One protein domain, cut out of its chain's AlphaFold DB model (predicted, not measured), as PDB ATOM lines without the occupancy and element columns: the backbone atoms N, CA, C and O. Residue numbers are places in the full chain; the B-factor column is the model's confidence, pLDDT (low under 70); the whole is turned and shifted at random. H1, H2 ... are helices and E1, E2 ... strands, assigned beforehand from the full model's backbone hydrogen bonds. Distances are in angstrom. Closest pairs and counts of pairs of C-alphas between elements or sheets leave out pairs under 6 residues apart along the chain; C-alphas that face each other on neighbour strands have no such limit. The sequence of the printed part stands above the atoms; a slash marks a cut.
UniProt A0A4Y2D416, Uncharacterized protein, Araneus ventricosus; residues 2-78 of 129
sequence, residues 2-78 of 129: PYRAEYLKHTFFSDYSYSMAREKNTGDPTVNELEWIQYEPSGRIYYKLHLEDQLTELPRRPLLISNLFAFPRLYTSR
ATOM      1  N   PRO A   2     -30.487  25.848 -41.378       85.56
ATOM      2  CA  PRO A   2     -30.941  24.517 -41.768       85.56
ATOM      3  C   PRO A   2     -31.309  23.695 -40.526       85.56
ATOM      4  O   PRO A   2     -30.580  23.690 -39.534       85.56
ATOM      5  N   TYR A   3     -32.448  23.011 -40.579       86.00
ATOM      6  CA  TYR A   3     -32.874  22.091 -39.528       86.00
ATOM      7  C   TYR A   3     -32.039  20.806 -39.570       86.00
ATOM      8  O   TYR A   3     -31.713  20.302 -40.645       86.00
ATOM      9  N   ARG A   4     -31.718  20.259 -38.393       87.50
ATOM     10  CA  ARG A   4     -31.037  18.968 -38.245       87.50
ATOM     11  C   ARG A   4     -32.082  17.873 -38.039       87.50
ATOM     12  O   ARG A   4     -32.821  17.913 -37.062       87.50
ATOM     13  N   ALA A   5     -32.137  16.914 -38.959       88.12
ATOM     14  CA  ALA A   5     -33.006  15.745 -38.861       88.12
ATOM     15  C   ALA A   5     -32.208  14.536 -38.355       88.12
ATOM     16  O   ALA A   5     -31.118  14.256 -38.854       88.12
ATOM     17  N   GLU A   6     -32.759  13.813 -37.383       91.56
ATOM     18  CA  GLU A   6     -32.159  12.599 -36.829       91.56
ATOM     19  C   GLU A   6     -33.182  11.462 -36.809       91.56
ATOM     20  O   GLU A   6     -34.350  11.661 -36.476       91.56
ATOM     21  N   TYR A   7     -32.741  10.251 -37.154       88.56
ATOM     22  CA  TYR A   7     -33.582   9.063 -37.050       88.56
ATOM     23  C   TYR A   7     -33.691   8.615 -35.595       88.56
ATOM     24  O   TYR A   7     -32.700   8.237 -34.964       88.56
ATOM     25  N   LEU A   8     -34.918   8.596 -35.081       91.00
ATOM     26  CA  LEU A   8     -35.194   8.124 -33.731       91.00
ATOM     27  C   LEU A   8     -35.103   6.596 -33.651       91.00
ATOM     28  O   LEU A   8     -35.559   5.866 -34.534       91.00
ATOM     29  N   LYS A   9     -34.525   6.108 -32.552       91.88
ATOM     30  CA  LYS A   9     -34.439   4.681 -32.216       91.88
ATOM     31  C   LYS A   9     -35.406   4.347 -31.086       91.88
ATOM     32  O   LYS A   9     -35.848   5.227 -30.356       91.88
ATOM     33  N   HIS A  10     -35.669   3.057 -30.887       91.44
ATOM     34  CA  HIS A  10     -36.509   2.570 -29.785       91.44
ATOM     35  C   HIS A  10     -36.030   3.059 -28.400       91.44
ATOM     36  O   HIS A  10     -36.846   3.255 -27.509       91.44
ATOM     37  N   THR A  11     -34.729   3.334 -28.246       91.69
ATOM     38  CA  THR A  11     -34.108   3.858 -27.018       91.69
ATOM     39  C   THR A  11     -34.495   5.293 -26.669       91.69
ATOM     40  O   THR A  11     -34.214   5.726 -25.559       91.69
ATOM     41  N   PHE A  12     -35.073   6.045 -27.609       92.25
ATOM     42  CA  PHE A  12     -35.494   7.428 -27.389       92.25
ATOM     43  C   PHE A  12     -36.774   7.515 -26.547       92.25
ATOM     44  O   PHE A  12     -36.964   8.459 -25.785       92.25
ATOM     45  N   PHE A  13     -37.661   6.527 -26.678       90.88
ATOM     46  CA  PHE A  13     -38.979   6.564 -26.058       90.88
ATOM     47  C   PHE A  13     -38.905   6.117 -24.596       90.88
ATOM     48  O   PHE A  13     -38.478   5.001 -24.294       90.88
ATOM     49  N   SER A  14     -39.349   6.991 -23.697       89.25
ATOM     50  CA  SER A  14     -39.475   6.721 -22.262       89.25
ATOM     51  C   SER A  14     -40.916   6.358 -21.906       89.25
ATOM     52  O   SER A  14     -41.852   6.841 -22.545       89.25
ATOM     53  N   ASP A  15     -41.094   5.497 -20.910       85.50
ATOM     54  CA  ASP A  15     -42.397   5.125 -20.374       85.50
ATOM     55  C   ASP A  15     -42.826   6.126 -19.293       85.50
ATOM     56  O   ASP A  15     -42.197   6.256 -18.241       85.50
ATOM     57  N   TYR A  16     -43.919   6.835 -19.581       79.00
ATOM     58  CA  TYR A  16     -44.519   7.842 -18.709       79.00
ATOM     59  C   TYR A  16     -45.822   7.368 -18.056       79.00
ATOM     60  O   TYR A  16     -46.492   8.177 -17.408       79.00
ATOM     61  N   SER A  17     -46.190   6.086 -18.185       72.94
ATOM     62  CA  SER A  17     -47.422   5.510 -17.619       72.94
ATOM     63  C   SER A  17     -47.614   5.857 -16.137       72.94
ATOM     64  O   SER A  17     -48.714   6.217 -15.717       72.94
ATOM     65  N   TYR A  18     -46.524   5.872 -15.367       61.72
ATOM     66  CA  TYR A  18     -46.520   6.235 -13.951       61.72
ATOM     67  C   TYR A  18     -46.948   7.688 -13.667       61.72
ATOM     68  O   TYR A  18     -47.588   7.955 -12.654       61.72
ATOM     69  N   SER A  19     -46.644   8.636 -14.559       60.47
ATOM     70  CA  SER A  19     -46.984  10.060 -14.370       60.47
ATOM     71  C   SER A  19     -48.442  10.409 -14.692       60.47
ATOM     72  O   SER A  19     -48.923  11.468 -14.293       60.47
ATOM     73  N   MET A  20     -49.154   9.533 -15.410       55.53
ATOM     74  CA  MET A  20     -50.502   9.801 -15.922       55.53
ATOM     75  C   MET A  20     -51.624   9.104 -15.145       55.53
ATOM     76  O   MET A  20     -52.795   9.324 -15.455       55.53
ATOM     77  N   ALA A  21     -51.305   8.285 -14.140       53.25
ATOM     78  CA  ALA A  21     -52.305   7.647 -13.291       53.25
ATOM     79  C   ALA A  21     -53.005   8.697 -12.410       53.25
ATOM     80  O   ALA A  21     -52.539   9.043 -11.325       53.25
ATOM     81  N   ARG A  22     -54.127   9.228 -12.902       56.19
ATOM     82  CA  ARG A  22     -55.047  10.086 -12.154       56.19
ATOM     83  C   ARG A  22     -56.333   9.313 -11.903       56.19
ATOM     84  O   ARG A  22     -56.915   8.768 -12.838       56.19
ATOM     85  N   GLU A  23     -56.777   9.292 -10.655       57.50
ATOM     86  CA  GLU A  23     -58.167   8.983 -10.340       57.50
ATOM     87  C   GLU A  23     -59.000  10.128 -10.920       57.50
ATOM     88  O   GLU A  23     -58.790  11.288 -10.570       57.50
ATOM     89  N   LYS A  24     -59.846   9.821 -11.902       59.75
ATOM     90  CA  LYS A  24     -60.769  10.784 -12.498       59.75
ATOM     91  C   LYS A  24     -62.161  10.381 -12.055       59.75
ATOM     92  O   LYS A  24     -62.666   9.357 -12.517       59.75
ATOM     93  N   ASN A  25     -62.758  11.161 -11.166       64.50
ATOM     94  CA  ASN A  25     -64.142  10.967 -10.779       64.50
ATOM     95  C   ASN A  25     -65.048  11.712 -11.762       64.50
ATOM     96  O   ASN A  25     -64.708  12.764 -12.313       64.50
ATOM     97  N   THR A  26     -66.216  11.136 -12.031       66.31
ATOM     98  CA  THR A  26     -67.243  11.797 -12.837       66.31
ATOM     99  C   THR A  26     -67.708  13.054 -12.098       66.31
ATOM    100  O   THR A  26     -68.318  12.936 -11.040       66.31
ATOM    101  N   GLY A  27     -67.420  14.237 -12.649       71.88
ATOM    102  CA  GLY A  27     -67.757  15.538 -12.050       71.88
ATOM    103  C   GLY A  27     -66.555  16.393 -11.638       71.88
ATOM    104  O   GLY A  27     -66.758  17.540 -11.253       71.88
ATOM    105  N   ASP A  28     -65.325  15.878 -11.744       75.75
ATOM    106  CA  ASP A  28     -64.126  16.676 -11.464       75.75
ATOM    107  C   ASP A  28     -63.947  17.810 -12.495       75.75
ATOM    108  O   ASP A  28     -64.142  17.572 -13.698       75.75
ATOM    109  N   PRO A  29     -63.521  19.011 -12.053       77.62
ATOM    110  CA  PRO A  29     -63.315  20.157 -12.931       77.62
ATOM    111  C   PRO A  29     -62.253  19.856 -13.987       77.62
ATOM    112  O   PRO A  29     -61.222  19.221 -13.727       77.62
ATOM    113  N   THR A  30     -62.511  20.295 -15.215       79.88
ATOM    114  CA  THR A  30     -61.620  20.032 -16.345       79.88
ATOM    115  C   THR A  30     -60.556  21.117 -16.505       79.88
ATOM    116  O   THR A  30     -60.668  22.219 -15.983       79.88
ATOM    117  N   VAL A  31     -59.500  20.826 -17.275       78.25
ATOM    118  CA  VAL A  31     -58.413  21.792 -17.562       78.25
ATOM    119  C   VAL A  31     -58.936  23.082 -18.212       78.25
ATOM    120  O   VAL A  31     -58.285  24.115 -18.125       78.25
ATOM    121  N   ASN A  32     -60.115  23.042 -18.832       81.56
ATOM    122  CA  ASN A  32     -60.727  24.205 -19.471       81.56
ATOM    123  C   ASN A  32     -61.354  25.186 -18.466       81.56
ATOM    124  O   ASN A  32     -61.596  26.331 -18.825       81.56
ATOM    125  N   GLU A  33     -61.621  24.744 -17.238       85.38
ATOM    126  CA  GLU A  33     -62.202  25.551 -16.152       85.38
ATOM    127  C   GLU A  33     -61.115  26.184 -15.265       85.38
ATOM    128  O   GLU A  33     -61.410  26.798 -14.246       85.38
ATOM    129  N   LEU A  34     -59.839  25.997 -15.615       87.88
ATOM    130  CA  LEU A  34     -58.695  26.474 -14.846       87.88
ATOM    131  C   LEU A  34     -58.355  27.913 -15.248       87.88
ATOM    132  O   LEU A  34     -57.876  28.158 -16.355       87.88
ATOM    133  N   GLU A  35     -58.535  28.856 -14.325       90.44
ATOM    134  CA  GLU A  35     -58.182  30.265 -14.541       90.44
ATOM    135  C   GLU A  35     -56.768  30.606 -14.042       90.44
ATOM    136  O   GLU A  35     -56.109  31.485 -14.598       90.44
ATOM    137  N   TRP A  36     -56.266  29.907 -13.014       89.06
ATOM    138  CA  TRP A  36     -54.952  30.191 -12.424       89.06
ATOM    139  C   TRP A  36     -54.230  28.933 -11.939       89.06
ATOM    140  O   TRP A  36     -54.825  28.065 -11.300       89.06
ATOM    141  N   ILE A  37     -52.910  28.883 -12.151       90.62
ATOM    142  CA  ILE A  37     -52.023  27.844 -11.613       90.62
ATOM    143  C   ILE A  37     -50.740  28.453 -11.031       90.62
ATOM    144  O   ILE A  37     -50.131  29.334 -11.634       90.62
ATOM    145  N   GLN A  38     -50.315  27.977  -9.858       88.62
ATOM    146  CA  GLN A  38     -49.089  28.406  -9.183       88.62
ATOM    147  C   GLN A  38     -48.218  27.203  -8.815       88.62
ATOM    148  O   GLN A  38     -48.701  26.212  -8.268       88.62
ATOM    149  N   TYR A  39     -46.918  27.325  -9.083       85.69
ATOM    150  CA  TYR A  39     -45.904  26.325  -8.763       85.69
ATOM    151  C   TYR A  39     -45.010  26.844  -7.639       85.69
ATOM    152  O   TYR A  39     -44.446  27.932  -7.757       85.69
ATOM    153  N   GLU A  40     -44.845  26.067  -6.571       83.50
ATOM    154  CA  GLU A  40     -43.874  26.367  -5.520       83.50
ATOM    155  C   GLU A  40     -42.597  25.522  -5.649       83.50
ATOM    156  O   GLU A  40     -42.667  24.352  -6.041       83.50
ATOM    157  N   PRO A  41     -41.427  26.041  -5.220       75.69
ATOM    158  CA  PRO A  41     -40.186  25.262  -5.124       75.69
ATOM    159  C   PRO A  41     -40.287  24.035  -4.207       75.69
ATOM    160  O   PRO A  41     -39.495  23.107  -4.325       75.69
ATOM    161  N   SER A  42     -41.276  24.017  -3.307       78.19
ATOM    162  CA  SER A  42     -41.617  22.885  -2.441       78.19
ATOM    163  C   SER A  42     -42.166  21.671  -3.214       78.19
ATOM    164  O   SER A  42     -42.325  20.598  -2.635       78.19
ATOM    165  N   GLY A  43     -42.473  21.825  -4.510       73.00
ATOM    166  CA  GLY A  43     -43.106  20.803  -5.347       73.00
ATOM    167  C   GLY A  43     -44.637  20.796  -5.265       73.00
ATOM    168  O   GLY A  43     -45.287  19.987  -5.940       73.00
ATOM    169  N   ARG A  44     -45.215  21.705  -4.469       82.00
ATOM    170  CA  ARG A  44     -46.661  21.912  -4.368       82.00
ATOM    171  C   ARG A  44     -47.173  22.718  -5.554       82.00
ATOM    172  O   ARG A  44     -46.499  23.618  -6.061       82.00
ATOM    173  N   ILE A  45     -48.369  22.360  -6.005       86.38
ATOM    174  CA  ILE A  45     -49.080  23.076  -7.061       86.38
ATOM    175  C   ILE A  45     -50.408  23.526  -6.498       86.38
ATOM    176  O   ILE A  45     -51.143  22.718  -5.935       86.38
ATOM    177  N   TYR A  46     -50.720  24.793  -6.717       88.56
ATOM    178  CA  TYR A  46     -51.993  25.383  -6.356       88.56
ATOM    179  C   TYR A  46     -52.758  25.779  -7.609       88.56
ATOM    180  O   TYR A  46     -52.154  26.166  -8.615       88.56
ATOM    181  N   TYR A  47     -54.080  25.694  -7.546       89.75
ATOM    182  CA  TYR A  47     -54.960  26.112  -8.625       89.75
ATOM    183  C   TYR A  47     -56.142  26.926  -8.102       89.75
ATOM    184  O   TYR A  47     -56.496  26.849  -6.920       89.75
ATOM    185  N   LYS A  48     -56.738  27.704  -9.007       92.88
ATOM    186  CA  LYS A  48     -58.045  28.333  -8.827       92.88
ATOM    187  C   LYS A  48     -58.909  28.083 -10.057       92.88
ATOM    188  O   LYS A  48     -58.392  28.100 -11.178       92.88
ATOM    189  N   LEU A  49     -60.200  27.864  -9.827       89.12
ATOM    190  CA  LEU A  49     -61.197  27.803 -10.897       89.12
ATOM    191  C   LEU A  49     -61.724  29.201 -11.205       89.12
ATOM    192  O   LEU A  49     -61.833  29.544 -12.372       89.12
ATOM    193  N   HIS A  50     -61.922  30.034 -10.177       89.94
ATOM    194  CA  HIS A  50     -62.216  31.455 -10.332       89.94
ATOM    195  C   HIS A  50     -61.151  32.338  -9.675       89.94
ATOM    196  O   HIS A  50     -60.597  32.000  -8.628       89.94
ATOM    197  N   LEU A  51     -60.864  33.504 -10.256       84.38
ATOM    198  CA  LEU A  51     -59.872  34.454  -9.719       84.38
ATOM    199  C   LEU A  51     -60.101  34.835  -8.242       84.38
ATOM    200  O   LEU A  51     -59.130  35.034  -7.498       84.38
ATOM    201  N   GLU A  52     -61.367  34.906  -7.829       88.62
ATOM    202  CA  GLU A  52     -61.815  35.273  -6.478       88.62
ATOM    203  C   GLU A  52     -61.650  34.140  -5.453       88.62
ATOM    204  O   GLU A  52     -61.607  34.400  -4.249       88.62
ATOM    205  N   ASP A  53     -61.491  32.896  -5.915       86.69
ATOM    206  CA  ASP A  53     -61.374  31.733  -5.040       86.69
ATOM    207  C   ASP A  53     -60.074  31.754  -4.228       86.69
ATOM    208  O   ASP A  53     -59.053  32.352  -4.595       86.69
ATOM    209  N   GLN A  54     -60.083  31.032  -3.109       87.94
ATOM    210  CA  GLN A  54     -58.866  30.760  -2.352       87.94
ATOM    211  C   GLN A  54     -57.961  29.780  -3.110       87.94
ATOM    212  O   GLN A  54     -58.428  28.916  -3.854       87.94
ATOM    213  N   LEU A  55     -56.643  29.904  -2.911       86.38
ATOM    214  CA  LEU A  55     -55.686  28.948  -3.469       86.38
ATOM    215  C   LEU A  55     -55.977  27.551  -2.918       86.38
ATOM    216  O   LEU A  55     -55.835  27.312  -1.720       86.38
ATOM    217  N   THR A  56     -56.321  26.625  -3.807       88.12
ATOM    218  CA  THR A  56     -56.532  25.223  -3.445       88.12
ATOM    219  C   THR A  56     -55.325  24.409  -3.884       88.12
ATOM    220  O   THR A  56     -54.870  24.521  -5.025       88.12
ATOM    221  N   GLU A  57     -54.760  23.612  -2.977       87.06
ATOM    222  CA  GLU A  57     -53.664  22.704  -3.321       87.06
ATOM    223  C   GLU A  57     -54.207  21.579  -4.206       87.06
ATOM    224  O   GLU A  57     -55.216  20.951  -3.887       87.06
ATOM    225  N   LEU A  58     -53.544  21.329  -5.334       83.12
ATOM    226  CA  LEU A  58     -53.944  20.271  -6.246       83.12
ATOM    227  C   LEU A  58     -53.778  18.920  -5.532       83.12
ATOM    228  O   LEU A  58     -52.643  18.576  -5.182       83.12
ATOM    229  N   PRO A  59     -54.853  18.128  -5.353       73.62
ATOM    230  CA  PRO A  59     -54.750  16.833  -4.703       73.62
ATOM    231  C   PRO A  59     -53.837  15.938  -5.542       73.62
ATOM    232  O   PRO A  59     -54.168  15.505  -6.649       73.62
ATOM    233  N   ARG A  60     -52.630  15.702  -5.030       67.00
ATOM    234  CA  ARG A  60     -51.640  14.806  -5.618       67.00
ATOM    235  C   ARG A  60     -51.454  13.627  -4.689       67.00
ATOM    236  O   ARG A  60     -51.291  13.789  -3.483       67.00
ATOM    237  N   ARG A  61     -51.368  12.432  -5.267       61.97
ATOM    238  CA  ARG A  61     -50.727  11.320  -4.573       61.97
ATOM    239  C   ARG A  61     -49.263  11.729  -4.349       61.97
ATOM    240  O   ARG A  61     -48.622  12.102  -5.335       61.97
ATOM    241  N   PRO A  62     -48.727  11.717  -3.115       55.53
ATOM    242  CA  PRO A  62     -47.323  12.022  -2.896       55.53
ATOM    243  C   PRO A  62     -46.496  10.972  -3.633       55.53
ATOM    244  O   PRO A  62     -46.438   9.808  -3.242       55.53
ATOM    245  N   LEU A  63     -45.900  11.376  -4.750       56.50
ATOM    246  CA  LEU A  63     -44.878  10.584  -5.405       56.50
ATOM    247  C   LEU A  63     -43.596  10.886  -4.639       56.50
ATOM    248  O   LEU A  63     -43.176  12.041  -4.568       56.50
ATOM    249  N   LEU A  64     -42.986   9.865  -4.038       57.78
ATOM    250  CA  LEU A  64     -41.577   9.945  -3.679       57.78
ATOM    251  C   LEU A  64     -40.838  10.204  -4.990       57.78
ATOM    252  O   LEU A  64     -40.642   9.285  -5.784       57.78
ATOM    253  N   ILE A  65     -40.486  11.464  -5.243       55.59
ATOM    254  CA  ILE A  65     -39.586  11.827  -6.329       55.59
ATOM    255  C   ILE A  65     -38.211  11.349  -5.866       55.59
ATOM    256  O   ILE A  65     -37.393  12.118  -5.369       55.59
ATOM    257  N   SER A  66     -37.969  10.039  -5.945       58.38
ATOM    258  CA  SER A  66     -36.599   9.563  -6.018       58.38
ATOM    259  C   SER A  66     -36.000  10.232  -7.251       58.38
ATOM    260  O   SER A  66     -36.685  10.410  -8.258       58.38
ATOM    261  N   ASN A  67     -34.760  10.700  -7.142       57.72
ATOM    262  CA  ASN A  67     -34.046  11.362  -8.229       57.72
ATOM    263  C   ASN A  67     -33.998  10.446  -9.464       57.72
ATOM    264  O   ASN A  67     -33.061   9.673  -9.639       57.72
ATOM    265  N   LEU A  68     -35.014  10.507 -10.318       57.03
ATOM    266  CA  LEU A  68     -35.149   9.670 -11.499       57.03
ATOM    267  C   LEU A  68     -35.100  10.578 -12.718       57.03
ATOM    268  O   LEU A  68     -36.061  10.732 -13.460       57.03
ATOM    269  N   PHE A  69     -33.915  11.144 -12.958       59.94
ATOM    270  CA  PHE A  69     -33.556  11.692 -14.270       59.94
ATOM    271  C   PHE A  69     -33.520  10.610 -15.369       59.94
ATOM    272  O   PHE A  69     -33.297  10.919 -16.535       59.94
ATOM    273  N   ALA A  70     -33.741   9.342 -15.012       71.06
ATOM    274  CA  ALA A  70     -33.861   8.226 -15.930       71.06
ATOM    275  C   ALA A  70     -35.257   7.607 -15.805       71.06
ATOM    276  O   ALA A  70     -35.521   6.806 -14.909       71.06
ATOM    277  N   PHE A  71     -36.147   7.976 -16.724       78.81
ATOM    278  CA  PHE A  71     -37.394   7.246 -16.924       78.81
ATOM    279  C   PHE A  71     -37.090   5.851 -17.493       78.81
ATOM    280  O   PHE A  71     -36.147   5.702 -18.285       78.81
ATOM    281  N   PRO A  72     -37.866   4.816 -17.121       86.19
ATOM    282  CA  PRO A  72     -37.748   3.516 -17.766       86.19
ATOM    283  C   PRO A  72     -38.017   3.654 -19.269       86.19
ATOM    284  O   PRO A  72     -38.783   4.508 -19.710       86.19
ATOM    285  N   ARG A  73     -37.364   2.822 -20.083       88.94
ATOM    286  CA  ARG A  73     -37.564   2.840 -21.539       88.94
ATOM    287  C   ARG A  73     -38.913   2.218 -21.886       88.94
ATOM    288  O   ARG A  73     -39.232   1.148 -21.378       88.94
ATOM    289  N   LEU A  74     -39.641   2.837 -22.816       91.94
ATOM    290  CA  LEU A  74     -40.911   2.313 -23.330       91.94
ATOM    291  C   LEU A  74     -40.721   1.005 -24.105       91.94
ATOM    292  O   LEU A  74     -41.569   0.119 -24.070       91.94
ATOM    293  N   TYR A  75     -39.596   0.889 -24.809       92.50
ATOM    294  CA  TYR A  75     -39.260  -0.279 -25.609       92.50
ATOM    295  C   TYR A  75     -37.893  -0.833 -25.207       92.50
ATOM    296  O   TYR A  75     -36.917  -0.091 -25.078       92.50
ATOM    297  N   THR A  76     -37.807  -2.155 -25.067       92.00
ATOM    298  CA  THR A  76     -36.544  -2.875 -24.831       92.00
ATOM    299  C   THR A  76     -35.769  -3.127 -26.123       92.00
ATOM    300  O   THR A  76     -34.544  -3.202 -26.106       92.00
ATOM    301  N   SER A  77     -36.477  -3.231 -27.249       92.69
ATOM    302  CA  SER A  77     -35.926  -3.478 -28.579       92.69
ATOM    303  C   SER A  77     -36.775  -2.792 -29.656       92.69
ATOM    304  O   SER A  77     -37.791  -2.156 -29.366       92.69
ATOM    305  N   ARG A  78     -36.353  -2.873 -30.924       91.94
ATOM    306  CA  ARG A  78     -37.150  -2.360 -32.049       91.94
ATOM    307  C   ARG A  78     -38.456  -3.169 -32.142       91.94
ATOM    308  O   ARG A  78     -38.368  -4.379 -32.350       91.94
TER     309      ARG A  78
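AT A GLANCE: This is residues 2 to 78 of the 129 residues of an uncharacterized protein of Araneus ventricosus (UniProt A0A4Y2D416). This part has little regular structure: a loose chain runs from one end past a single short helix, H1, to a small hairpin, E1 and E2, at the other end, then folds back. Residues 2 to 8 stick out. The printed part has 77 residues, 12 in named elements, in the order H1, E1, E2; the class is mixed, and the sheet, E1 - E2, is antiparallel. It is extended, radius of gyration of the C-alphas 17.9 A, spanning 50 by 37 by 31 A.

HOW THE PARTS SIT: H1, residues 17 to 20, is too short for an O i to N i+4 pair; its one O i to N i+3 pair is within range. E1, residues 36 to 39, and E2, residues 45 to 48, form a hairpin at 167 degrees, with N 38 and O 46 within hydrogen-bond range at 2.9 A. H1 and E2 are apart. Residues 46 to 47 of E2 also pair, antiparallel, with residues 56 to 57.

IN THESE COORDINATES: H1, 5.5 A long, begins at C-alpha 17 (-47.422, 5.510, -17.619). E1 and E2 each measure 10.5 A; E2 ends at C-alpha 48 (-58.045, 28.333, -8.827).

THE WHOLE: The printed part has no cut. The H1 to E1 link is long. Residues 18 to 26 and 60 to 69 have pLDDT under 70.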